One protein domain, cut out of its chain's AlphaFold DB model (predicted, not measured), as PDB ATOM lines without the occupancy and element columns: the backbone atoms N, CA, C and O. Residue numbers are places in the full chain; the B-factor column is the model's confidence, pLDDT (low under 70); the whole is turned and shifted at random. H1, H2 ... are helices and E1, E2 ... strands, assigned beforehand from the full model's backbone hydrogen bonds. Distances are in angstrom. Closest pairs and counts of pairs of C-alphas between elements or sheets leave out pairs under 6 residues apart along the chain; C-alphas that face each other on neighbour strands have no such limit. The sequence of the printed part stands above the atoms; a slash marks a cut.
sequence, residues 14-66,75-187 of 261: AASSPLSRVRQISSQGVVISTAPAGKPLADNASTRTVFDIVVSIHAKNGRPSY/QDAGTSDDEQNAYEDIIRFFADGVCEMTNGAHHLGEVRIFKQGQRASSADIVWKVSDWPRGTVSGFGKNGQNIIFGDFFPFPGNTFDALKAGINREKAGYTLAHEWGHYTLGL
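This is residues 14 to 66 and 75 to 187 of the 261 residues of an uncharacterized protein of Hyphomicrobiales bacterium (UniProt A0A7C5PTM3). One long, strongly twisted sheet of seven strands has two helices, H1 and H2, packed on it and on each other, with the hairpin E1-E2 at one end and the hairpin E6-E7 at the other. The sheet branches at E3, which has E1 and E5 beside different stretches of one side and E4 on the other side. The printed part has 166 residues, with two named helices and seven named strands; along the chain come E1, E2 and E3, then H1, then E4, E5, E6 and E7, and last H2; the sheet mixes parallel and antiparallel neighbour pairs, and the class is mixed, helices and strands. The whole is compact, with a radius of gyration of the C-alphas of 15.9 A and spans of 46 by 34 by 29 A.

E3, residues 48 to 57, is parallel to the edge strand E4, residues 106 to 114, with N 53 and O 110 2.9 A apart. On the other side of E3, E1, residues 21 to 25, is antiparallel to it beside residues 48 to 52, with N 23 and O 50 at 2.8 A, and E5, residues 125 to 130, is parallel to it beside residues 55 to 57, with N 127 and O 56 at 2.8 A. E1 forms a hairpin with E2, residues 31 to 36, where N 24 and O 33 are 2.9 A apart. E5 is parallel to E6, residues 147 to 155, with N 128 and O 149 at 2.8 A. E6 bends by 92 degrees at residue 151 and forms a hairpin with E7, residues 158 to 161, with N 153 and O 160 at 2.9 A. H1, residues 82 to 101, is on the sheet at a height of 5.9 A; its closest C-alphas to E4 are those of Cys 99 and His 107, 5.4 A. H2, residues 167 to 185, is on the sheet at a height of 6.4 A, slantwise to E5 at 43 degrees on the local plane. H1 and H2 touch at a steep tilt of 50 degrees, the same way, with Phe 94 and Gly 173 the closest C-alphas, 4.0 A. In H2 every O i to N i+4 pair is within hydrogen-bond range; in H1, 15 of 16 are.

E1 begins at C-alpha 21, (-14.959, 8.147, -12.244). E3 is 28.1 A long and E4 23.3 A, with a bend of 53 degrees at residue 110. H1 is 28.7 A long and H2 26.0 A, ending at C-alpha 185, (-23.222, 5.490, -25.355).

The C-alphas farthest apart, those of Gln 28 and Gly 157, are 49.9 A apart. Residues 67 to 74 are cut out, with C-alphas 66 and 75 15.5 A apart. The links E2 to E3 and E5 to E6 are long; in the latter, residues 134 to 135 pair antiparallel with residues 147 to 148 of E6. The pLDDT is under 70 at residues 14 to 18, 36 to 47, 60 to 66 and 75 to 83.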
ATOM      1  N   ALA A  14     -14.846  10.301 -19.364       48.25
ATOM      2  CA  ALA A  14     -15.180  10.261 -17.943       48.25
ATOM      3  C   ALA A  14     -16.195  11.339 -17.538       48.25
ATOM      4  O   ALA A  14     -16.235  12.374 -18.178       48.25
ATOM      5  N   ALA A  15     -16.916  11.088 -16.444       52.19
ATOM      6  CA  ALA A  15     -18.227  11.566 -15.976       52.19
ATOM      7  C   ALA A  15     -18.576  13.064 -15.796       52.19
ATOM      8  O   ALA A  15     -17.699  13.924 -15.805       52.19
ATOM      9  N   SER A  16     -19.872  13.384 -15.613       56.66
ATOM     10  CA  SER A  16     -20.363  14.776 -15.461       56.66
ATOM     11  C   SER A  16     -20.091  15.380 -14.076       56.66
ATOM     12  O   SER A  16     -20.071  16.606 -13.931       56.66
ATOM     13  N   SER A  17     -19.840  14.534 -13.071       62.75
ATOM     14  CA  SER A  17     -19.487  14.929 -11.706       62.75
ATOM     15  C   SER A  17     -17.982  14.875 -11.447       62.75
ATOM     16  O   SER A  17     -17.363  13.877 -11.807       62.75
ATOM     17  N   PRO A  18     -17.384  15.816 -10.686       66.25
ATOM     18  CA  PRO A  18     -16.003  15.671 -10.200       66.25
ATOM     19  C   PRO A  18     -15.807  14.460  -9.273       66.25
ATOM     20  O   PRO A  18     -14.677  14.058  -9.004       66.25
ATOM     21  N   LEU A  19     -16.898  13.896  -8.754       76.75
ATOM     22  CA  LEU A  19     -16.879  12.701  -7.920       76.75
ATOM     23  C   LEU A  19     -16.972  11.420  -8.751       76.75
ATOM     24  O   LEU A  19     -16.511  10.369  -8.309       76.75
ATOM     25  N   SER A  20     -17.529  11.500  -9.949       82.50
ATOM     26  CA  SER A  20     -17.723  10.345 -10.804       82.50
ATOM     27  C   SER A  20     -16.429   9.998 -11.534       82.50
ATOM     28  O   SER A  20     -15.586  10.855 -11.828       82.50
ATOM     29  N   ARG A  21     -16.225   8.703 -11.758       83.19
ATOM     30  CA  ARG A  21     -14.959   8.147 -12.244       83.19
ATOM     31  C   ARG A  21     -15.241   7.022 -13.212       83.19
ATOM     32  O   ARG A  21     -16.274   6.365 -13.133       83.19
ATOM     33  N   VAL A  22     -14.281   6.773 -14.091       84.81
ATOM     34  CA  VAL A  22     -14.294   5.560 -14.899       84.81
ATOM     35  C   VAL A  22     -13.011   4.798 -14.658       84.81
ATOM     36  O   VAL A  22     -11.919   5.364 -14.724       84.81
ATOM     37  N   ARG A  23     -13.151   3.516 -14.346       85.50
ATOM     38  CA  ARG A  23     -12.048   2.608 -14.057       85.50
ATOM     39  C   ARG A  23     -11.972   1.557 -15.148       85.50
ATOM     40  O   ARG A  23     -12.981   0.948 -15.483       85.50
ATOM     41  N   GLN A  24     -10.777   1.310 -15.669       82.94
ATOM     42  CA  GLN A  24     -10.520   0.090 -16.427       82.94
ATOM     43  C   GLN A  24     -10.017  -0.978 -15.484       82.94
ATOM     44  O   GLN A  24      -9.094  -0.742 -14.702       82.94
ATOM     45  N   ILE A  25     -10.618  -2.153 -15.574       81.62
ATOM     46  CA  ILE A  25     -10.301  -3.288 -14.727       81.62
ATOM     47  C   ILE A  25      -9.864  -4.456 -15.610       81.62
ATOM     48  O   ILE A  25     -10.474  -4.745 -16.642       81.62
ATOM     49  N   SER A  26      -8.780  -5.115 -15.210       78.44
ATOM     50  CA  SER A  26      -8.313  -6.367 -15.816       78.44
ATOM     51  C   SER A  26      -9.343  -7.491 -15.661       78.44
ATOM     52  O   SER A  26     -10.259  -7.419 -14.840       78.44
ATOM     53  N   SER A  27      -9.157  -8.589 -16.393       72.81
ATOM     54  CA  SER A  27      -9.971  -9.795 -16.210       72.81
ATOM     55  C   SER A  27      -9.854 -10.399 -14.801       72.81
ATOM     56  O   SER A  27     -10.766 -11.099 -14.370       72.81
ATOM     57  N   GLN A  28      -8.783 -10.090 -14.060       76.94
ATOM     58  CA  GLN A  28      -8.553 -10.508 -12.672       76.94
ATOM     59  C   GLN A  28      -9.098  -9.518 -11.624       76.94
ATOM     60  O   GLN A  28      -8.862  -9.708 -10.435       76.94
ATOM     61  N   GLY A  29      -9.798  -8.451 -12.027       76.19
ATOM     62  CA  GLY A  29     -10.391  -7.495 -11.082       76.19
ATOM     63  C   GLY A  29      -9.453  -6.377 -10.603       76.19
ATOM     64  O   GLY A  29      -9.856  -5.538  -9.802       76.19
ATOM     65  N   VAL A  30      -8.215  -6.316 -11.105       81.25
ATOM     66  CA  VAL A  30      -7.245  -5.261 -10.755       81.25
ATOM     67  C   VAL A  30      -7.504  -3.999 -11.575       81.25
ATOM     68  O   VAL A  30      -7.608  -4.088 -12.801       81.25
ATOM     69  N   VAL A  31      -7.567  -2.834 -10.917       81.81
ATOM     70  CA  VAL A  31      -7.684  -1.521 -11.575       81.81
ATOM     71  C   VAL A  31      -6.403  -1.219 -12.354       81.81
ATOM     72  O   VAL A  31      -5.325  -1.117 -11.777       81.81
ATOM     73  N   ILE A  32      -6.539  -1.063 -13.668       79.62
ATOM     74  CA  ILE A  32      -5.454  -0.739 -14.602       79.62
ATOM     75  C   ILE A  32      -5.328   0.775 -14.761       79.62
ATOM     76  O   ILE A  32      -4.225   1.317 -14.772       79.62
ATOM     77  N   SER A  33      -6.458   1.470 -14.892       79.75
ATOM     78  CA  SER A  33      -6.486   2.920 -15.058       79.75
ATOM     79  C   SER A  33      -7.730   3.516 -14.407       79.75
ATOM     80  O   SER A  33      -8.759   2.854 -14.275       79.75
ATOM     81  N   THR A  34      -7.620   4.770 -13.970       79.00
ATOM     82  CA  THR A  34      -8.749   5.572 -13.486       79.00
ATOM     83  C   THR A  34      -8.733   6.907 -14.216       79.00
ATOM     84  O   THR A  34      -7.736   7.624 -14.151       79.00
ATOM     85  N   ALA A  35      -9.830   7.256 -14.882       72.81
ATOM     86  CA  ALA A  35     -10.028   8.574 -15.468       72.81
ATOM     87  C   ALA A  35     -11.011   9.398 -14.615       72.81
ATOM     88  O   ALA A  35     -12.133   8.945 -14.359       72.81
ATOM     89  N   PRO A  36     -10.615  10.608 -14.172       65.38
ATOM     90  CA  PRO A  36     -11.539  11.576 -13.594       65.38
ATOM     91  C   PRO A  36     -12.364  12.258 -14.693       65.38
ATOM     92  O   PRO A  36     -11.960  12.259 -15.855       65.38
ATOM     93  N   ALA A  37     -13.479  12.882 -14.304       59.50
ATOM     94  CA  ALA A  37     -14.387  13.659 -15.155       59.50
ATOM     95  C   ALA A  37     -13.723  14.402 -16.337       59.50
ATOM     96  O   ALA A  37     -12.740  15.131 -16.175       59.50
ATOM     97  N   GLY A  38     -14.294  14.241 -17.533       56.00
ATOM     98  CA  GLY A  38     -13.906  14.937 -18.760       56.00
ATOM     99  C   GLY A  38     -12.627  14.434 -19.438       56.00
ATOM    100  O   GLY A  38     -12.146  15.079 -20.372       56.00
ATOM    101  N   LYS A  39     -12.040  13.315 -18.992       57.25
ATOM    102  CA  LYS A  39     -10.847  12.716 -19.616       57.25
ATOM    103  C   LYS A  39     -11.198  11.451 -20.411       57.25
ATOM    104  O   LYS A  39     -12.011  10.662 -19.932       57.25
ATOM    105  N   PRO A  40     -10.616  11.251 -21.609       52.69
ATOM    106  CA  PRO A  40     -10.797  10.012 -22.355       52.69
ATOM    107  C   PRO A  40     -10.093   8.860 -21.633       52.69
ATOM    108  O   PRO A  40      -8.989   9.034 -21.109       52.69
ATOM    109  N   LEU A  41     -10.715   7.684 -21.629       55.78
ATOM    110  CA  LEU A  41     -10.019   6.444 -21.299       55.78
ATOM    111  C   LEU A  41      -9.188   5.948 -22.486       55.78
ATOM    112  O   LEU A  41      -9.549   6.157 -23.644       55.78
ATOM    113  N   ALA A  42      -8.069   5.285 -22.186       56.59
ATOM    114  CA  ALA A  42      -7.259   4.610 -23.194       56.59
ATOM    115  C   ALA A  42      -8.023   3.403 -23.755       56.59
ATOM    116  O   ALA A  42      -8.565   2.616 -22.987       56.59
ATOM    117  N   ASP A  43      -8.066   3.241 -25.074       52.12
ATOM    118  CA  ASP A  43      -8.733   2.106 -25.712       52.12
ATOM    119  C   ASP A  43      -7.901   0.827 -25.520       52.12
ATOM    120  O   ASP A  43      -6.823   0.681 -26.097       52.12
ATOM    121  N   ASN A  44      -8.362  -0.072 -24.646       51.34
ATOM    122  CA  ASN A  44      -7.690  -1.329 -24.324       51.34
ATOM    123  C   ASN A  44      -8.680  -2.490 -24.493       51.34
ATOM    124  O   ASN A  44      -9.549  -2.718 -23.654       51.34
ATOM    125  N   ALA A  45      -8.500  -3.275 -25.555       42.94
ATOM    126  CA  ALA A  45      -9.434  -4.304 -26.029       42.94
ATOM    127  C   ALA A  45      -9.631  -5.547 -25.117       42.94
ATOM    128  O   ALA A  45     -10.199  -6.542 -25.559       42.94
ATOM    129  N   SER A  46      -9.175  -5.538 -23.856       51.09
ATOM    130  CA  SER A  46      -9.339  -6.675 -22.920       51.09
ATOM    131  C   SER A  46      -9.779  -6.292 -21.501       51.09
ATOM    132  O   SER A  46      -9.793  -7.141 -20.606       51.09
ATOM    133  N   THR A  47     -10.144  -5.029 -21.275       59.09
ATOM    134  CA  THR A  47     -10.454  -4.504 -19.937       59.09
ATOM    135  C   THR A  47     -11.938  -4.192 -19.791       59.09
ATOM    136  O   THR A  47     -12.535  -3.629 -20.704       59.09
ATOM    137  N   ARG A  48     -12.525  -4.522 -18.635       78.69
ATOM    138  CA  ARG A  48     -13.883  -4.094 -18.269       78.69
ATOM    139  C   ARG A  48     -13.867  -2.619 -17.887       78.69
ATOM    140  O   ARG A  48     -12.951  -2.182 -17.188       78.69
ATOM    141  N   THR A  49     -14.894  -1.883 -18.283       84.94
ATOM    142  CA  THR A  49     -15.071  -0.478 -17.904       84.94
ATOM    143  C   THR A  49     -16.070  -0.391 -16.757       84.94
ATOM    144  O   THR A  49     -17.206  -0.844 -16.881       84.94
ATOM    145  N   VAL A  50     -15.661   0.193 -15.636       88.62
ATOM    146  CA  VAL A  50     -16.502   0.380 -14.451       88.62
ATOM    147  C   VAL A  50     -16.759   1.859 -14.224       88.62
ATOM    148  O   VAL A  50     -15.821   2.654 -14.169       88.62
ATOM    149  N   PHE A  51     -18.029   2.217 -14.087       89.31
ATOM    150  CA  PHE A  51     -18.491   3.586 -13.907       89.31
ATOM    151  C   PHE A  51     -18.888   3.813 -12.451       89.31
ATOM    152  O   PHE A  51     -19.856   3.223 -11.974       89.31
ATOM    153  N   ASP A  52     -18.154   4.682 -11.763       90.44
ATOM    154  CA  ASP A  52     -18.558   5.204 -10.460       90.44
ATOM    155  C   ASP A  52     -19.353   6.490 -10.705       90.44
ATOM    156  O   ASP A  52     -18.847   7.406 -11.364       90.44
ATOM    157  N   ILE A  53     -20.588   6.557 -10.207       91.94
ATOM    158  CA  ILE A  53     -21.560   7.590 -10.593       91.94
ATOM    159  C   ILE A  53     -22.131   8.335  -9.386       91.94
ATOM    160  O   ILE A  53     -22.083   7.871  -8.243       91.94
ATOM    161  N   VAL A  54     -22.709   9.502  -9.662       92.31
ATOM    162  CA  VAL A  54     -23.385  10.343  -8.676       92.31
ATOM    163  C   VAL A  54     -24.864  10.469  -9.000       92.31
ATOM    164  O   VAL A  54     -25.246  10.891 -10.093       92.31
ATOM    165  N   VAL A  55     -25.688  10.193  -7.995       93.19
ATOM    166  CA  VAL A  55     -27.136  10.397  -8.016       93.19
ATOM    167  C   VAL A  55     -27.481  11.523  -7.051       93.19
ATOM    168  O   VAL A  55     -27.020  11.537  -5.914       93.19
ATOM    169  N   SER A  56     -28.302  12.470  -7.486       91.75
ATOM    170  CA  SER A  56     -28.900  13.490  -6.626       91.75
ATOM    171  C   SER A  56     -30.397  13.238  -6.534       91.75
ATOM    172  O   SER A  56     -31.113  13.499  -7.502       91.75
ATOM    173  N   ILE A  57     -30.880  12.803  -5.373       89.31
ATOM    174  CA  ILE A  57     -32.309  12.601  -5.121       89.31
ATOM    175  C   ILE A  57     -32.941  13.855  -4.525       89.31
ATOM    176  O   ILE A  57     -32.367  14.497  -3.645       89.31
ATOM    177  N   HIS A  58     -34.104  14.245  -5.042       87.31
ATOM    178  CA  HIS A  58     -34.839  15.444  -4.645       87.31
ATOM    179  C   HIS A  58     -35.135  15.522  -3.142       87.31
ATOM    180  O   HIS A  58     -35.151  14.531  -2.420       87.31
ATOM    181  N   ALA A  59     -35.471  16.726  -2.675       70.19
ATOM    182  CA  ALA A  59     -36.136  16.887  -1.389       70.19
ATOM    183  C   ALA A  59     -37.591  16.394  -1.484       70.19
ATOM    184  O   ALA A  59     -38.344  16.831  -2.355       70.19
ATOM    185  N   LYS A  60     -38.018  15.482  -0.608       59.91
ATOM    186  CA  LYS A  60     -39.421  15.051  -0.507       59.91
ATOM    187  C   LYS A  60     -40.194  16.023   0.389       59.91
ATOM    188  O   LYS A  60     -39.996  16.003   1.598       59.91
ATOM    189  N   ASN A  61     -41.016  16.902  -0.201       53.19
ATOM    190  CA  ASN A  61     -42.079  17.723   0.425       53.19
ATOM    191  C   ASN A  61     -41.952  18.025   1.945       53.19
ATOM    192  O   ASN A  61     -42.905  17.844   2.701       53.19
ATOM    193  N   GLY A  62     -40.788  18.492   2.412       40.81
ATOM    194  CA  GLY A  62     -40.590  18.989   3.779       40.81
ATOM    195  C   GLY A  62     -40.680  17.984   4.942       40.81
ATOM    196  O   GLY A  62     -40.888  18.437   6.066       40.81
ATOM    197  N   ARG A  63     -40.524  16.663   4.754       42.00
ATOM    198  CA  ARG A  63     -40.442  15.712   5.889       42.00
ATOM    199  C   ARG A  63     -39.231  14.776   5.777       42.00
ATOM    200  O   ARG A  63     -39.116  14.074   4.774       42.00
ATOM    201  N   PRO A  64     -38.331  14.746   6.780       44.44
ATOM    202  CA  PRO A  64     -37.197  13.842   6.789       44.44
ATOM    203  C   PRO A  64     -37.650  12.465   7.278       44.44
ATOM    204  O   PRO A  64     -37.848  12.246   8.465       44.44
ATOM    205  N   SER A  65     -37.753  11.518   6.362       46.56
ATOM    206  CA  SER A  65     -37.238  10.183   6.646       46.56
ATOM    207  C   SER A  65     -36.430   9.770   5.431       46.56
ATOM    208  O   SER A  65     -36.786   8.859   4.698       46.56
ATOM    209  N   TYR A  66     -35.339  10.494   5.179       56.00
ATOM    210  CA  TYR A  66     -34.194   9.758   4.681       56.00
ATOM    211  C   TYR A  66     -33.821   8.877   5.866       56.00
ATOM    212  O   TYR A  66     -33.377   9.456   6.866       56.00
ATOM    213  N   GLN A  75     -29.780  -5.710   2.081       61.12
ATOM    214  CA  GLN A  75     -31.118  -5.303   2.480       61.12
ATOM    215  C   GLN A  75     -31.313  -5.606   3.969       61.12
ATOM    216  O   GLN A  75     -31.476  -6.772   4.345       61.12
ATOM    217  N   ASP A  76     -31.359  -4.568   4.798       60.94
ATOM    218  CA  ASP A  76     -31.612  -4.703   6.229       60.94
ATOM    219  C   ASP A  76     -33.090  -5.019   6.509       60.94
ATOM    220  O   ASP A  76     -33.992  -4.178   6.470       60.94
ATOM    221  N   ALA A  77     -33.370  -6.300   6.760       50.97
ATOM    222  CA  ALA A  77     -34.717  -6.768   7.053       50.97
ATOM    223  C   ALA A  77     -35.177  -6.304   8.449       50.97
ATOM    224  O   ALA A  77     -34.643  -6.742   9.467       50.97
ATOM    225  N   GLY A  78     -36.235  -5.489   8.503       52.59
ATOM    226  CA  GLY A  78     -36.895  -5.091   9.754       52.59
ATOM    227  C   GLY A  78     -36.497  -3.720  10.310       52.59
ATOM    228  O   GLY A  78     -36.909  -3.394  11.426       52.59
ATOM    229  N   THR A  79     -35.747  -2.912   9.559       50.25
ATOM    230  CA  THR A  79     -35.443  -1.511   9.895       50.25
ATOM    231  C   THR A  79     -36.369  -0.536   9.153       50.25
ATOM    232  O   THR A  79     -37.104  -0.903   8.240       50.25
ATOM    233  N   SER A  80     -36.375   0.734   9.567       50.94
ATOM    234  CA  SER A  80     -37.165   1.837   8.991       50.94
ATOM    235  C   SER A  80     -36.703   2.303   7.595       50.94
ATOM    236  O   SER A  80     -37.011   3.429   7.192       50.94
ATOM    237  N   ASP A  81     -35.968   1.464   6.858       56.69
ATOM    238  CA  ASP A  81     -35.125   1.872   5.725       56.69
ATOM    239  C   ASP A  81     -35.745   1.534   4.351       56.69
ATOM    240  O   ASP A  81     -35.094   1.585   3.306       56.69
ATOM    241  N   ASP A  82     -37.053   1.251   4.331       60.28
ATOM    242  CA  ASP A  82     -37.841   0.838   3.157       60.28
ATOM    243  C   ASP A  82     -37.692   1.751   1.928       60.28
ATOM    244  O   ASP A  82     -37.779   1.288   0.784       60.28
ATOM    245  N   GLU A  83     -37.492   3.054   2.149       65.62
ATOM    246  CA  GLU A  83     -37.352   4.031   1.069       65.62
ATOM    247  C   GLU A  83     -35.964   3.964   0.415       65.62
ATOM    248  O   GLU A  83     -35.882   4.032  -0.808       65.62
ATOM    249  N   GLN A  84     -34.889   3.747   1.179       75.25
ATOM    250  CA  GLN A  84     -33.542   3.578   0.620       75.25
ATOM    251  C   GLN A  84     -33.420   2.271  -0.160       75.25
ATOM    252  O   GLN A  84     -32.980   2.291  -1.312       75.25
ATOM    253  N   ASN A  85     -33.940   1.182   0.409       78.69
ATOM    254  CA  ASN A  85     -34.022  -0.115  -0.257       78.69
ATOM    255  C   ASN A  85     -34.686  -0.017  -1.640       78.69
ATOM    256  O   ASN A  85     -34.293  -0.708  -2.577       78.69
ATOM    257  N   ALA A  86     -35.673   0.874  -1.807       86.44
ATOM    258  CA  ALA A  86     -36.313   1.089  -3.098       86.44
ATOM    259  C   ALA A  86     -35.361   1.672  -4.153       86.44
ATOM    260  O   ALA A  86     -35.331   1.175  -5.279       86.44
ATOM    261  N   TYR A  87     -34.586   2.704  -3.803       89.94
ATOM    262  CA  TYR A  87     -33.604   3.296  -4.715       89.94
ATOM    263  C   TYR A  87     -32.477   2.315  -5.030       89.94
ATOM    264  O   TYR A  87     -32.090   2.182  -6.190       89.94
ATOM    265  N   GLU A  88     -31.981   1.602  -4.022       88.44
ATOM    266  CA  GLU A  88     -30.923   0.612  -4.205       88.44
ATOM    267  C   GLU A  88     -31.352  -0.547  -5.090       88.44
ATOM    268  O   GLU A  88     -30.608  -0.917  -5.992       88.44
ATOM    269  N   ASP A  89     -32.561  -1.081  -4.909       91.69
ATOM    270  CA  ASP A  89     -33.103  -2.117  -5.790       91.69
ATOM    271  C   ASP A  89     -33.141  -1.642  -7.245       91.69
ATOM    272  O   ASP A  89     -32.716  -2.358  -8.152       91.69
ATOM    273  N   ILE A  90     -33.608  -0.412  -7.482       96.38
ATOM    274  CA  ILE A  90     -33.618   0.179  -8.825       96.38
ATOM    275  C   ILE A  90     -32.190   0.284  -9.375       96.38
ATOM    276  O   ILE A  90     -31.965  -0.042 -10.540       96.38
ATOM    277  N   ILE A  91     -31.225   0.695  -8.549       96.12
ATOM    278  CA  ILE A  91     -29.808   0.795  -8.922       96.12
ATOM    279  C   ILE A  91     -29.201  -0.589  -9.211       96.12
ATOM    280  O   ILE A  91     -28.439  -0.716 -10.169       96.12
ATOM    281  N   ARG A  92     -29.571  -1.635  -8.461       95.62
ATOM    282  CA  ARG A  92     -29.155  -3.027  -8.719       95.62
ATOM    283  C   ARG A  92     -29.641  -3.484 -10.098       95.62
ATOM    284  O   ARG A  92     -28.833  -3.890 -10.929       95.62
ATOM    285  N   PHE A  93     -30.927  -3.307 -10.401       98.06
ATOM    286  CA  PHE A  93     -31.471  -3.655 -11.722       98.06
ATOM    287  C   PHE A  93     -30.927  -2.767 -12.852       98.06
ATOM    288  O   PHE A  93     -30.772  -3.217 -13.988       98.06
ATOM    289  N   PHE A  94     -30.612  -1.507 -12.559       98.44
ATOM    290  CA  PHE A  94     -29.901  -0.635 -13.487       98.44
ATOM    291  C   PHE A  94     -28.503  -1.185 -13.809       98.44
ATOM    292  O   PHE A  94     -28.150  -1.274 -14.986       98.44
ATOM    293  N   ALA A  95     -27.743  -1.622 -12.802       97.25
ATOM    294  CA  ALA A  95     -26.431  -2.237 -12.995       97.25
ATOM    295  C   ALA A  95     -26.512  -3.503 -13.864       97.25
ATOM    296  O   ALA A  95     -25.711  -3.647 -14.793       97.25
ATOM    297  N   ASP A  96     -27.512  -4.359 -13.624       97.12
ATOM    298  CA  ASP A  96     -27.791  -5.524 -14.471       97.12
ATOM    299  C   ASP A  96     -28.051  -5.096 -15.920       97.12
ATOM    300  O   ASP A  96     -27.426  -5.611 -16.843       97.12
ATOM    301  N   GLY A  97     -28.910  -4.095 -16.137       97.81
ATOM    302  CA  GLY A  97     -29.207  -3.577 -17.473       97.81
ATOM    303  C   GLY A  97     -27.977  -3.039 -18.214       97.81
ATOM    304  O   GLY A  97     -27.823  -3.306 -19.405       97.81
ATOM    305  N   VAL A  98     -27.072  -2.334 -17.521       96.12
ATOM    306  CA  VAL A  98     -25.805  -1.842 -18.102       96.12
ATOM    307  C   VAL A  98     -24.883  -2.997 -18.497       96.12
ATOM    308  O   VAL A  98     -24.280  -2.970 -19.578       96.12
ATOM    309  N   CYS A  99     -24.786  -4.015 -17.642       93.88
ATOM    310  CA  CYS A  99     -24.007  -5.214 -17.921       93.88
ATOM    311  C   CYS A  99     -24.574  -5.963 -19.134       93.88
ATOM    312  O   CYS A  99     -23.851  -6.210 -20.099       93.88
ATOM    313  N   GLU A 100     -25.875  -6.252 -19.132       94.94
ATOM    314  CA  GLU A 100     -26.547  -6.999 -20.198       94.94
ATOM    315  C   GLU A 100     -26.466  -6.272 -21.547       94.94
ATOM    316  O   GLU A 100     -26.029  -6.860 -22.538       94.94
ATOM    317  N   MET A 101     -26.767  -4.967 -21.600       94.12
ATOM    318  CA  MET A 101     -26.758  -4.235 -22.875       94.12
ATOM    319  C   MET A 101     -25.376  -4.216 -23.541       94.12
ATOM    320  O   MET A 101     -25.268  -4.161 -24.765       94.12
ATOM    321  N   THR A 102     -24.307  -4.292 -22.746       90.19
ATOM    322  CA  THR A 102     -22.924  -4.241 -23.236       90.19
ATOM    323  C   THR A 102     -22.249  -5.607 -23.328       90.19
ATOM    324  O   THR A 102     -21.053  -5.669 -23.614       90.19
ATOM    325  N   ASN A 103     -22.980  -6.708 -23.105       89.19
ATOM    326  CA  ASN A 103     -22.417  -8.057 -22.970       89.19
ATOM    327  C   ASN A 103     -21.261  -8.118 -21.946       89.19
ATOM    328  O   ASN A 103     -20.230  -8.752 -22.184       89.19
ATOM    329  N   GLY A 104     -21.412  -7.420 -20.818       87.38
ATOM    330  CA  GLY A 104     -20.447  -7.394 -19.717       87.38
ATOM    331  C   GLY A 104     -19.200  -6.545 -19.966       87.38
ATOM    332  O   GLY A 104     -18.227  -6.657 -19.218       87.38
ATOM    333  N   ALA A 105     -19.182  -5.709 -21.009       85.12
ATOM    334  CA  ALA A 105     -18.082  -4.771 -21.209       85.12
ATOM    335  C   ALA A 105     -18.124  -3.630 -20.179       85.12
ATOM    336  O   ALA A 105     -17.072  -3.184 -19.709       85.12
ATOM    337  N   HIS A 106     -19.324  -3.159 -19.823       89.12
ATOM    338  CA  HIS A 106     -19.544  -2.055 -18.893       89.12
ATOM    339  C   HIS A 106     -20.245  -2.525 -17.616       89.12
ATOM    340  O   HIS A 106     -21.181  -3.318 -17.664       89.12
ATOM    341  N   HIS A 107     -19.830  -1.973 -16.478       90.62
ATOM    342  CA  HIS A 107     -20.450  -2.208 -15.175       90.62
ATOM    343  C   HIS A 107     -20.602  -0.902 -14.400       90.62
ATOM    344  O   HIS A 107     -19.824   0.036 -14.584       90.62
ATOM    345  N   LEU A 108     -21.562  -0.862 -13.482       91.62
ATOM    346  CA  LEU A 108     -21.595   0.167 -12.446       91.62
ATOM    347  C   LEU A 108     -20.723  -0.267 -11.265       91.62
ATOM    348  O   LEU A 108     -20.680  -1.446 -10.915       91.62
ATOM    349  N   GLY A 109     -19.991   0.689 -10.707       90.31
ATOM    350  CA  GLY A 109     -19.163   0.521  -9.522       90.31
ATOM    351  C   GLY A 109     -19.804   1.191  -8.316       90.31
ATOM    352  O   GLY A 109     -20.921   0.865  -7.929       90.31
ATOM    353  N   GLU A 110     -19.084   2.135  -7.716       90.31
ATOM    354  CA  GLU A 110     -19.581   2.898  -6.573       90.31
ATOM    355  C   GLU A 110     -20.669   3.887  -7.020       90.31
ATOM    356  O   GLU A 110     -20.451   4.704  -7.919       90.31
ATOM    357  N   VAL A 111     -21.829   3.846  -6.365       91.75
ATOM    358  CA  VAL A 111     -22.930   4.789  -6.594       91.75
ATOM    359  C   VAL A 111     -23.071   5.683  -5.372       91.75
ATOM    360  O   VAL A 111     -23.462   5.226  -4.304       91.75
ATOM    361  N   ARG A 112     -22.765   6.977  -5.521       90.06
ATOM    362  CA  ARG A 112     -22.923   7.949  -4.429       90.06
ATOM    363  C   ARG A 112     -24.255   8.664  -4.547       90.06
ATOM    364  O   ARG A 112     -24.477   9.400  -5.511       90.06
ATOM    365  N   ILE A 113     -25.108   8.488  -3.546       88.06
ATOM    366  CA  ILE A 113     -26.436   9.098  -3.500       88.06
ATOM    367  C   ILE A 113     -26.407  10.320  -2.580       88.06
ATOM    368  O   ILE A 113     -26.232  10.218  -1.368       88.06
ATOM    369  N   PHE A 114     -26.616  11.497  -3.163       86.75
ATOM    370  CA  PHE A 114     -26.790  12.748  -2.441       86.75
ATOM    371  C   PHE A 114     -28.272  13.051  -2.257       86.75
ATOM    372  O   PHE A 114     -29.054  13.049  -3.206       86.75
ATOM    373  N   LYS A 115     -28.648  13.332  -1.012       83.94
ATOM    374  CA  LYS A 115     -30.027  13.574  -0.581       83.94
ATOM    375  C   LYS A 115     -30.394  15.060  -0.743       83.94
ATOM    376  O   LYS A 115     -29.519  15.918  -0.840       83.94
ATOM    377  N   GLN A 116     -31.688  15.392  -0.732       82.00
ATOM    378  CA  GLN A 116     -32.194  16.780  -0.714       82.00
ATOM    379  C   GLN A 116     -31.780  17.651  -1.917       82.00
ATOM    380  O   GLN A 116     -31.642  18.867  -1.798       82.00
ATOM    381  N   GLY A 117     -31.571  17.047  -3.084       84.38
ATOM    382  CA  GLY A 117     -31.129  17.735  -4.298       84.38
ATOM    383  C   GLY A 117     -29.679  18.220  -4.231       84.38
ATOM    384  O   GLY A 117     -29.242  18.995  -5.087       84.38
ATOM    385  N   GLN A 118     -28.922  17.805  -3.211       87.06
ATOM    386  CA  GLN A 118     -27.509  18.130  -3.125       87.06
ATOM    387  C   GLN A 118     -26.780  17.571  -4.347       87.06
ATOM    388  O   GLN A 118     -27.038  16.461  -4.793       87.06
ATOM    389  N   ARG A 119     -25.841  18.355  -4.883       87.38
ATOM    390  CA  ARG A 119     -25.050  18.005  -6.074       87.38
ATOM    391  C   ARG A 119     -25.850  17.835  -7.371       87.38
ATOM    392  O   ARG A 119     -25.230  17.449  -8.356       87.38
ATOM    393  N   ALA A 120     -27.136  18.202  -7.436       88.06
ATOM    394  CA  ALA A 120     -27.956  18.071  -8.649       88.06
ATOM    395  C   ALA A 120     -27.313  18.668  -9.915       88.06
ATOM    396  O   ALA A 120     -27.358  18.060 -10.978       88.06
ATOM    397  N   SER A 121     -26.659  19.831  -9.814       85.75
ATOM    398  CA  SER A 121     -25.984  20.476 -10.955       85.75
ATOM    399  C   SER A 121     -24.763  19.713 -11.481       85.75
ATOM    400  O   SER A 121     -24.289  19.991 -12.578       85.75
ATOM    401  N   SER A 122     -24.252  18.771 -10.692       85.12
ATOM    402  CA  SER A 122     -23.047  17.989 -10.950       85.12
ATOM    403  C   SER A 122     -23.298  16.484 -10.840       85.12
ATOM    404  O   SER A 122     -22.348  15.748 -10.615       85.12
ATOM    405  N   ALA A 123     -24.548  16.022 -10.872       90.62
ATOM    406  CA  ALA A 123     -24.876  14.603 -10.778       90.62
ATOM    407  C   ALA A 123     -24.985  13.989 -12.179       90.62
ATOM    408  O   ALA A 123     -25.405  14.667 -13.119       90.62
ATOM    409  N   ASP A 124     -24.651  12.705 -12.313       93.56
ATOM    410  CA  ASP A 124     -24.936  11.953 -13.540       93.56
ATOM    411  C   ASP A 124     -26.442  11.681 -13.644       93.56
ATOM    412  O   ASP A 124     -27.004  11.741 -14.736       93.56
ATOM    413  N   ILE A 125     -27.104  11.453 -12.503       95.81
ATOM    414  CA  ILE A 125     -28.554  11.254 -12.406       95.81
ATOM    415  C   ILE A 125     -29.153  12.292 -11.454       95.81
ATOM    416  O   ILE A 125     -28.784  12.372 -10.281       95.81
ATOM    417  N   VAL A 126     -30.120  13.062 -11.943       95.19
ATOM    418  CA  VAL A 126     -30.952  13.961 -11.140       95.19
ATOM    419  C   VAL A 126     -32.336  13.339 -11.012       95.19
ATOM    420  O   VAL A 126     -33.129  13.324 -11.955       95.19
ATOM    421  N   TRP A 127     -32.621  12.833  -9.820       94.44
ATOM    422  CA  TRP A 127     -33.847  12.122  -9.504       94.44
ATOM    423  C   TRP A 127     -34.856  13.068  -8.856       94.44
ATOM    424  O   TRP A 127     -34.570  13.727  -7.853       94.44
ATOM    425  N   LYS A 128     -36.044  13.160  -9.440       92.69
ATOM    426  CA  LYS A 128     -37.123  14.071  -9.056       92.69
ATOM    427  C   LYS A 128     -38.321  13.303  -8.515       92.69
ATOM    428  O   LYS A 128     -38.460  12.115  -8.760       92.69
ATOM    429  N   VAL A 129     -39.230  14.012  -7.844       90.19
ATOM    430  CA  VAL A 129     -40.485  13.410  -7.365       90.19
ATOM    431  C   VAL A 129     -41.266  12.824  -8.545       90.19
ATOM    432  O   VAL A 129     -41.687  11.679  -8.527       90.19
ATOM    433  N   SER A 130     -41.477  13.615  -9.594       92.94
ATOM    434  CA  SER A 130     -42.253  13.205 -10.760       92.94
ATOM    435  C   SER A 130     -41.658  13.849 -11.997       92.94
ATOM    436  O   SER A 130     -41.584  15.078 -12.080       92.94
ATOM    437  N   ASP A 131     -41.173  13.024 -12.916       95.25
ATOM    438  CA  ASP A 131     -40.653  13.443 -14.215       95.25
ATOM    439  C   ASP A 131     -40.603  12.226 -15.146       95.25
ATOM    440  O   ASP A 131     -40.611  11.073 -14.702       95.25
ATOM    441  N   TRP A 132     -40.557  12.482 -16.448       94.88
ATOM    442  CA  TRP A 132     -40.329  11.435 -17.431       94.88
ATOM    443  C   TRP A 132     -38.823  11.137 -17.537       94.88
ATOM    444  O   TRP A 132     -38.039  12.088 -17.649       94.88
ATOM    445  N   PRO A 133     -38.399   9.856 -17.522       97.25
ATOM    446  CA  PRO A 133     -37.004   9.486 -17.736       97.25
ATOM    447  C   PRO A 133     -36.454  10.048 -19.050       97.25
ATOM    448  O   PRO A 133     -37.111   9.970 -20.086       97.25
ATOM    449  N   ARG A 134     -35.274  10.672 -18.994       96.38
ATOM    450  CA  ARG A 134     -34.561  11.149 -20.189       96.38
ATOM    451  C   ARG A 134     -33.072  11.351 -19.922       96.38
ATOM    452  O   ARG A 134     -32.705  12.062 -18.987       96.38
ATOM    453  N   GLY A 135     -32.217  10.816 -20.779       95.31
ATOM    454  CA  GLY A 135     -30.777  11.062 -20.799       95.31
ATOM    455  C   GLY A 135     -30.377  12.081 -21.863       95.31
ATOM    456  O   GLY A 135     -30.825  12.011 -23.009       95.31
ATOM    457  N   THR A 136     -29.487  13.022 -21.535       93.25
ATOM    458  CA  THR A 136     -28.816  13.791 -22.594       93.25
ATOM    459  C   THR A 136     -27.945  12.854 -23.424       93.25
ATOM    460  O   THR A 136     -26.967  12.327 -22.907       93.25
ATOM    461  N   VAL A 137     -28.217  12.739 -24.724       92.19
ATOM    462  CA  VAL A 137     -27.397  11.955 -25.660       92.19
ATOM    463  C   VAL A 137     -25.913  12.343 -25.584       92.19
ATOM    464  O   VAL A 137     -25.548  13.511 -25.758       92.19
ATOM    465  N   SER A 138     -25.054  11.351 -25.334       88.31
ATOM    466  CA  SER A 138     -23.607  11.521 -25.133       88.31
ATOM    467  C   SER A 138     -23.276  12.598 -24.089       88.31
ATOM    468  O   SER A 138     -22.385  13.429 -24.298       88.31
ATOM    469  N   GLY A 139     -24.054  12.649 -23.010       87.06
ATOM    470  CA  GLY A 139     -23.914  13.605 -21.921       87.06
ATOM    471  C   GLY A 139     -22.844  13.232 -20.899       87.06
ATOM    472  O   GLY A 139     -22.343  14.123 -20.213       87.06
ATOM    473  N   PHE A 140     -22.470  11.955 -20.793       85.12
ATOM    474  CA  PHE A 140     -21.482  11.525 -19.810       85.12
ATOM    475  C   PHE A 140     -20.155  12.262 -20.027       85.12
ATOM    476  O   PHE A 140     -19.640  12.357 -21.142       85.12
ATOM    477  N   GLY A 141     -19.652  12.885 -18.963       77.19
ATOM    478  CA  GLY A 141     -18.458  13.728 -19.038       77.19
ATOM    479  C   GLY A 141     -18.640  15.186 -19.373       77.19
ATOM    480  O   GLY A 141     -17.665  15.941 -19.367       77.19
ATOM    481  N   LYS A 142     -19.871  15.614 -19.641       80.50
ATOM    482  CA  LYS A 142     -20.173  17.000 -19.984       80.50
ATOM    483  C   LYS A 142     -20.870  17.675 -18.815       80.50
ATOM    484  O   LYS A 142     -21.901  17.215 -18.333       80.50
ATOM    485  N   ASN A 143     -20.299  18.794 -18.380       75.06
ATOM    486  CA  ASN A 143     -20.861  19.589 -17.296       75.06
ATOM    487  C   ASN A 143     -22.318  19.981 -17.610       75.06
ATOM    488  O   ASN A 143     -22.624  20.413 -18.724       75.06
ATOM    489  N   GLY A 144     -23.207  19.812 -16.631       79.62
ATOM    490  CA  GLY A 144     -24.633  20.110 -16.750       79.62
ATOM    491  C   GLY A 144     -25.458  19.103 -17.562       79.62
ATOM    492  O   GLY A 144     -26.668  19.287 -17.663       79.62
ATOM    493  N   GLN A 145     -24.848  18.050 -18.117       89.75
ATOM    494  CA  GLN A 145     -25.565  16.972 -18.799       89.75
ATOM    495  C   GLN A 145     -25.771  15.789 -17.853       89.75
ATOM    496  O   GLN A 145     -24.841  15.336 -17.184       89.75
ATOM    497  N   ASN A 146     -26.999  15.286 -17.811       93.88
ATOM    498  CA  ASN A 146     -27.432  14.270 -16.860       93.88
ATOM    499  C   ASN A 146     -28.558  13.415 -17.447       93.88
ATOM    500  O   ASN A 146     -29.109  13.700 -18.515       93.88
ATOM    501  N   ILE A 147     -28.888  12.368 -16.706       97.56
ATOM    502  CA  ILE A 147     -30.161  11.675 -16.781       97.56
ATOM    503  C   ILE A 147     -31.115  12.348 -15.796       97.56
ATOM    504  O   ILE A 147     -30.784  12.553 -14.628       97.56
ATOM    505  N   ILE A 148     -32.315  12.668 -16.260       97.62
ATOM    506  CA  ILE A 148     -33.442  13.028 -15.408       97.62
ATOM    507  C   ILE A 148     -34.254  11.765 -15.171       97.62
ATOM    508  O   ILE A 148     -34.562  11.041 -16.118       97.62
ATOM    509  N   PHE A 149     -34.599  11.511 -13.914       97.62
ATOM    510  CA  PHE A 149     -35.380  10.348 -13.504       97.62
ATOM    511  C   PHE A 149     -36.430  10.745 -12.461       97.62
ATOM    512  O   PHE A 149     -36.300  11.803 -11.841       97.62
ATOM    513  N   GLY A 150     -37.475   9.938 -12.284       94.56
ATOM    514  CA  GLY A 150     -38.600  10.246 -11.398       94.56
ATOM    515  C   GLY A 150     -38.965   9.091 -10.465       94.56
ATOM    516  O   GLY A 150     -38.844   7.936 -10.861       94.56
ATOM    517  N   ASP A 151     -39.490   9.377  -9.271       93.50
ATOM    518  CA  ASP A 151     -40.228   8.353  -8.500       93.50
ATOM    519  C   ASP A 151     -41.516   7.974  -9.228       93.50
ATOM    520  O   ASP A 151     -41.945   6.824  -9.238       93.50
ATOM    521  N   PHE A 152     -42.129   8.971  -9.860       94.75
ATOM    522  CA  PHE A 152     -43.358   8.835 -10.613       94.75
ATOM    523  C   PHE A 152     -43.120   9.179 -12.080       94.75
ATOM    524  O   PHE A 152     -42.715  10.299 -12.396       94.75
ATOM    525  N   PHE A 153     -43.423   8.246 -12.985       96.38
ATOM    526  CA  PHE A 153     -43.441   8.532 -14.420       96.38
ATOM    527  C   PHE A 153     -44.863   8.936 -14.826       96.38
ATOM    528  O   PHE A 153     -45.792   8.121 -14.705       96.38
ATOM    529  N   PRO A 154     -45.069  10.178 -15.295       93.12
ATOM    530  CA  PRO A 154     -46.393  10.662 -15.642       93.12
ATOM    531  C   PRO A 154     -46.819  10.108 -17.009       93.12
ATOM    532  O   PRO A 154     -46.502  10.696 -18.042       93.12
ATOM    533  N   PHE A 155     -47.566   8.997 -17.041       87.88
ATOM    534  CA  PHE A 155     -48.307   8.628 -18.250       87.88
ATOM    535  C   PHE A 155     -49.693   9.285 -18.252       87.88
ATOM    536  O   PHE A 155     -50.311   9.442 -17.193       87.88
ATOM    537  N   PRO A 156     -50.239   9.622 -19.434       85.12
ATOM    538  CA  PRO A 156     -51.618  10.083 -19.547       85.12
ATOM    539  C   PRO A 156     -52.596   9.076 -18.919       85.12
ATOM    540  O   PRO A 156     -52.694   7.934 -19.359       85.12
ATOM    541  N   GLY A 157     -53.316   9.502 -17.879       85.88
ATOM    542  CA  GLY A 157     -54.359   8.706 -17.221       85.88
ATOM    543  C   GLY A 157     -53.877   7.615 -16.255       85.88
ATOM    544  O   GLY A 157     -54.719   6.991 -15.614       85.88
ATOM    545  N   ASN A 158     -52.567   7.382 -16.111       89.56
ATOM    546  CA  ASN A 158     -52.035   6.432 -15.133       89.56
ATOM    547  C   ASN A 158     -50.584   6.759 -14.756       89.56
ATOM    548  O   ASN A 158     -49.687   6.645 -15.580       89.56
ATOM    549  N   THR A 159     -50.313   7.108 -13.507       93.62
ATOM    550  CA  THR A 159     -48.933   7.345 -13.068       93.62
ATOM    551  C   THR A 159     -48.256   6.022 -12.724       93.62
ATOM    552  O   THR A 159     -48.774   5.238 -11.930       93.62
ATOM    553  N   PHE A 160     -47.077   5.777 -13.294       96.19
ATOM    554  CA  PHE A 160     -46.252   4.644 -12.891       96.19
ATOM    555  C   PHE A 160     -45.421   5.026 -11.664       96.19
ATOM    556  O   PHE A 160     -44.646   5.973 -11.724       96.19
ATOM    557  N   ASP A 161     -45.587   4.291 -10.567       95.25
ATOM    558  CA  ASP A 161     -44.789   4.422  -9.341       95.25
ATOM    559  C   ASP A 161     -43.557   3.509  -9.427       95.25
ATOM    560  O   ASP A 161     -43.694   2.282  -9.363       95.25
ATOM    561  N   ALA A 162     -42.377   4.100  -9.604       94.94
ATOM    562  CA  ALA A 162     -41.099   3.408  -9.736       94.94
ATOM    563  C   ALA A 162     -40.596   2.813  -8.414       94.94
ATOM    564  O   ALA A 162     -39.937   1.774  -8.435       94.94
ATOM    565  N   LEU A 163     -40.933   3.424  -7.273       91.50
ATOM    566  CA  LEU A 163     -40.474   2.982  -5.951       91.50
ATOM    567  C   LEU A 163     -41.303   1.812  -5.400       91.50
ATOM    568  O   LEU A 163     -40.867   1.120  -4.470       91.50
ATOM    569  N   LYS A 164     -42.477   1.543  -5.987       91.00
ATOM    570  CA  LYS A 164     -43.322   0.395  -5.636       91.00
ATOM    571  C   LYS A 164     -42.553  -0.927  -5.745       91.00
ATOM    572  O   LYS A 164     -42.020  -1.267  -6.798       91.00
ATOM    573  N   ALA A 165     -42.557  -1.705  -4.663       87.69
ATOM    574  CA  ALA A 165     -41.849  -2.980  -4.577       87.69
ATOM    575  C   ALA A 165     -42.222  -3.986  -5.686       87.69
ATOM    576  O   ALA A 165     -43.326  -3.973  -6.244       87.69
ATOM    577  N   GLY A 166     -41.287  -4.895  -5.972       89.69
ATOM    578  CA  GLY A 166     -41.424  -5.931  -6.993       89.69
ATOM    579  C   GLY A 166     -41.145  -5.409  -8.403       89.69
ATOM    580  O   GLY A 166     -40.197  -4.661  -8.629       89.69
ATOM    581  N   ILE A 167     -41.990  -5.799  -9.362       95.56
ATOM    582  CA  ILE A 167     -41.759  -5.583 -10.801       95.56
ATOM    583  C   ILE A 167     -41.564  -4.113 -11.207       95.56
ATOM    584  O   ILE A 167     -40.987  -3.834 -12.257       95.56
ATOM    585  N   ASN A 168     -42.068  -3.161 -10.422       96.19
ATOM    586  CA  ASN A 168     -41.949  -1.747 -10.757       96.19
ATOM    587  C   ASN A 168     -40.515  -1.233 -10.572       96.19
ATOM    588  O   ASN A 168     -40.010  -0.584 -11.488       96.19
ATOM    589  N   ARG A 169     -39.838  -1.600  -9.477       95.94
ATOM    590  CA  ARG A 169     -38.415  -1.274  -9.263       95.94
ATOM    591  C   ARG A 169     -37.531  -1.866 -10.359       95.94
ATOM    592  O   ARG A 169     -36.676  -1.178 -10.902       95.94
ATOM    593  N   GLU A 170     -37.804  -3.104 -10.762       97.88
ATOM    594  CA  GLU A 170     -37.073  -3.766 -11.849       97.88
ATOM    595  C   GLU A 170     -37.285  -3.070 -13.204       97.88
ATOM    596  O   GLU A 170     -36.326  -2.762 -13.914       97.88
ATOM    597  N   LYS A 171     -38.531  -2.712 -13.544       98.31
ATOM    598  CA  LYS A 171     -38.811  -1.892 -14.737       98.31
ATOM    599  C   LYS A 171     -38.126  -0.533 -14.678       98.31
ATOM    600  O   LYS A 171     -37.645  -0.066 -15.711       98.31
ATOM    601  N   ALA A 172     -38.113   0.114 -13.516       98.31
ATOM    602  CA  ALA A 172     -37.454   1.397 -13.335       98.31
ATOM    603  C   ALA A 172     -35.940   1.264 -13.542       98.31
ATOM    604  O   ALA A 172     -35.383   2.026 -14.326       98.31
ATOM    605  N   GLY A 173     -35.295   0.243 -12.972       98.50
ATOM    606  CA  GLY A 173     -33.858   0.011 -13.156       98.50
ATOM    607  C   GLY A 173     -33.487  -0.219 -14.616       98.50
ATOM    608  O   GLY A 173     -32.590   0.435 -15.146       98.50
ATOM    609  N   TYR A 174     -34.253  -1.045 -15.327       98.75
ATOM    610  CA  TYR A 174     -34.036  -1.236 -16.763       98.75
ATOM    611  C   TYR A 174     -34.345   0.015 -17.589       98.75
ATOM    612  O   TYR A 174     -33.687   0.259 -18.597       98.75
ATOM    613  N   THR A 175     -35.300   0.848 -17.162       98.69
ATOM    614  CA  THR A 175     -35.540   2.163 -17.785       98.69
ATOM    615  C   THR A 175     -34.348   3.089 -17.583       98.69
ATOM    616  O   THR A 175     -33.928   3.757 -18.518       98.69
ATOM    617  N   LEU A 176     -33.735   3.079 -16.403       98.62
ATOM    618  CA  LEU A 176     -32.518   3.839 -16.155       98.62
ATOM    619  C   LEU A 176     -31.345   3.336 -17.017       98.62
ATOM    620  O   LEU A 176     -30.573   4.147 -17.524       98.62
ATOM    621  N   ALA A 177     -31.258   2.025 -17.280       98.56
ATOM    622  CA  ALA A 177     -30.293   1.454 -18.226       98.56
ATOM    623  C   ALA A 177     -30.535   1.908 -19.680       98.56
ATOM    624  O   ALA A 177     -29.580   2.216 -20.391       98.56
ATOM    625  N   HIS A 178     -31.798   2.015 -20.106       98.69
ATOM    626  CA  HIS A 178     -32.161   2.613 -21.395       98.69
ATOM    627  C   HIS A 178     -31.665   4.069 -21.492       98.69
ATOM    628  O   HIS A 178     -30.950   4.418 -22.433       98.69
ATOM    629  N   GLU A 179     -31.931   4.891 -20.470       98.56
ATOM    630  CA  GLU A 179     -31.449   6.279 -20.435       98.56
ATOM    631  C   GLU A 179     -29.922   6.383 -20.390       98.56
ATOM    632  O   GLU A 179     -29.327   7.292 -20.975       98.56
ATOM    633  N   TRP A 180     -29.266   5.429 -19.737       97.06
ATOM    634  CA  TRP A 180     -27.814   5.313 -19.735       97.06
ATOM    635  C   TRP A 180     -27.248   4.996 -21.127       97.06
ATOM    636  O   TRP A 180     -26.179   5.499 -21.483       97.06
ATOM    637  N   GLY A 181     -27.977   4.247 -21.958       96.06
ATOM    638  CA  GLY A 181     -27.657   4.051 -23.374       96.06
ATOM    639  C   GLY A 181     -27.588   5.373 -24.148       96.06
ATOM    640  O   GLY A 181     -26.621   5.616 -24.876       96.06
ATOM    641  N   HIS A 182     -28.541   6.282 -23.937       96.75
ATOM    642  CA  HIS A 182     -28.444   7.641 -24.485       96.75
ATOM    643  C   HIS A 182     -27.256   8.391 -23.887       96.75
ATOM    644  O   HIS A 182     -26.415   8.938 -24.606       96.75
ATOM    645  N   TYR A 183     -27.190   8.412 -22.560       94.19
ATOM    646  CA  TYR A 183     -26.305   9.286 -21.811       94.19
ATOM    647  C   TYR A 183     -24.822   8.975 -21.999       94.19
ATOM    648  O   TYR A 183     -24.027   9.879 -22.274       94.19
ATOM    649  N   THR A 184     -24.458   7.703 -21.916       89.50
ATOM    650  CA  THR A 184     -23.064   7.258 -21.949       89.50
ATOM    651  C   THR A 184     -22.651   6.781 -23.333       89.50
ATOM    652  O   THR A 184     -21.530   7.052 -23.757       89.50
ATOM    653  N   LEU A 185     -23.549   6.116 -24.066       90.19
ATOM    654  CA  LEU A 185     -23.222   5.490 -25.355       90.19
ATOM    655  C   LEU A 185     -23.667   6.312 -26.570       90.19
ATOM    656  O   LEU A 185     -23.324   5.969 -27.699       90.19
ATOM    657  N   GLY A 186     -24.411   7.404 -26.365       92.62
ATOM    658  CA  GLY A 186     -24.885   8.247 -27.464       92.62
ATOM    659  C   GLY A 186     -25.934   7.584 -28.350       92.62
ATOM    660  O   GLY A 186     -26.135   8.016 -29.480       92.62
ATOM    661  N   LEU A 187     -26.582   6.524 -27.873       96.38
ATOM    662  CA  LEU A 187     -27.581   5.800 -28.648       96.38
ATOM    663  C   LEU A 187     -28.871   6.613 -28.773       96.38
ATOM    664  O   LEU A 187     -29.098   7.562 -28.024       96.38
TER     665      LEU A 187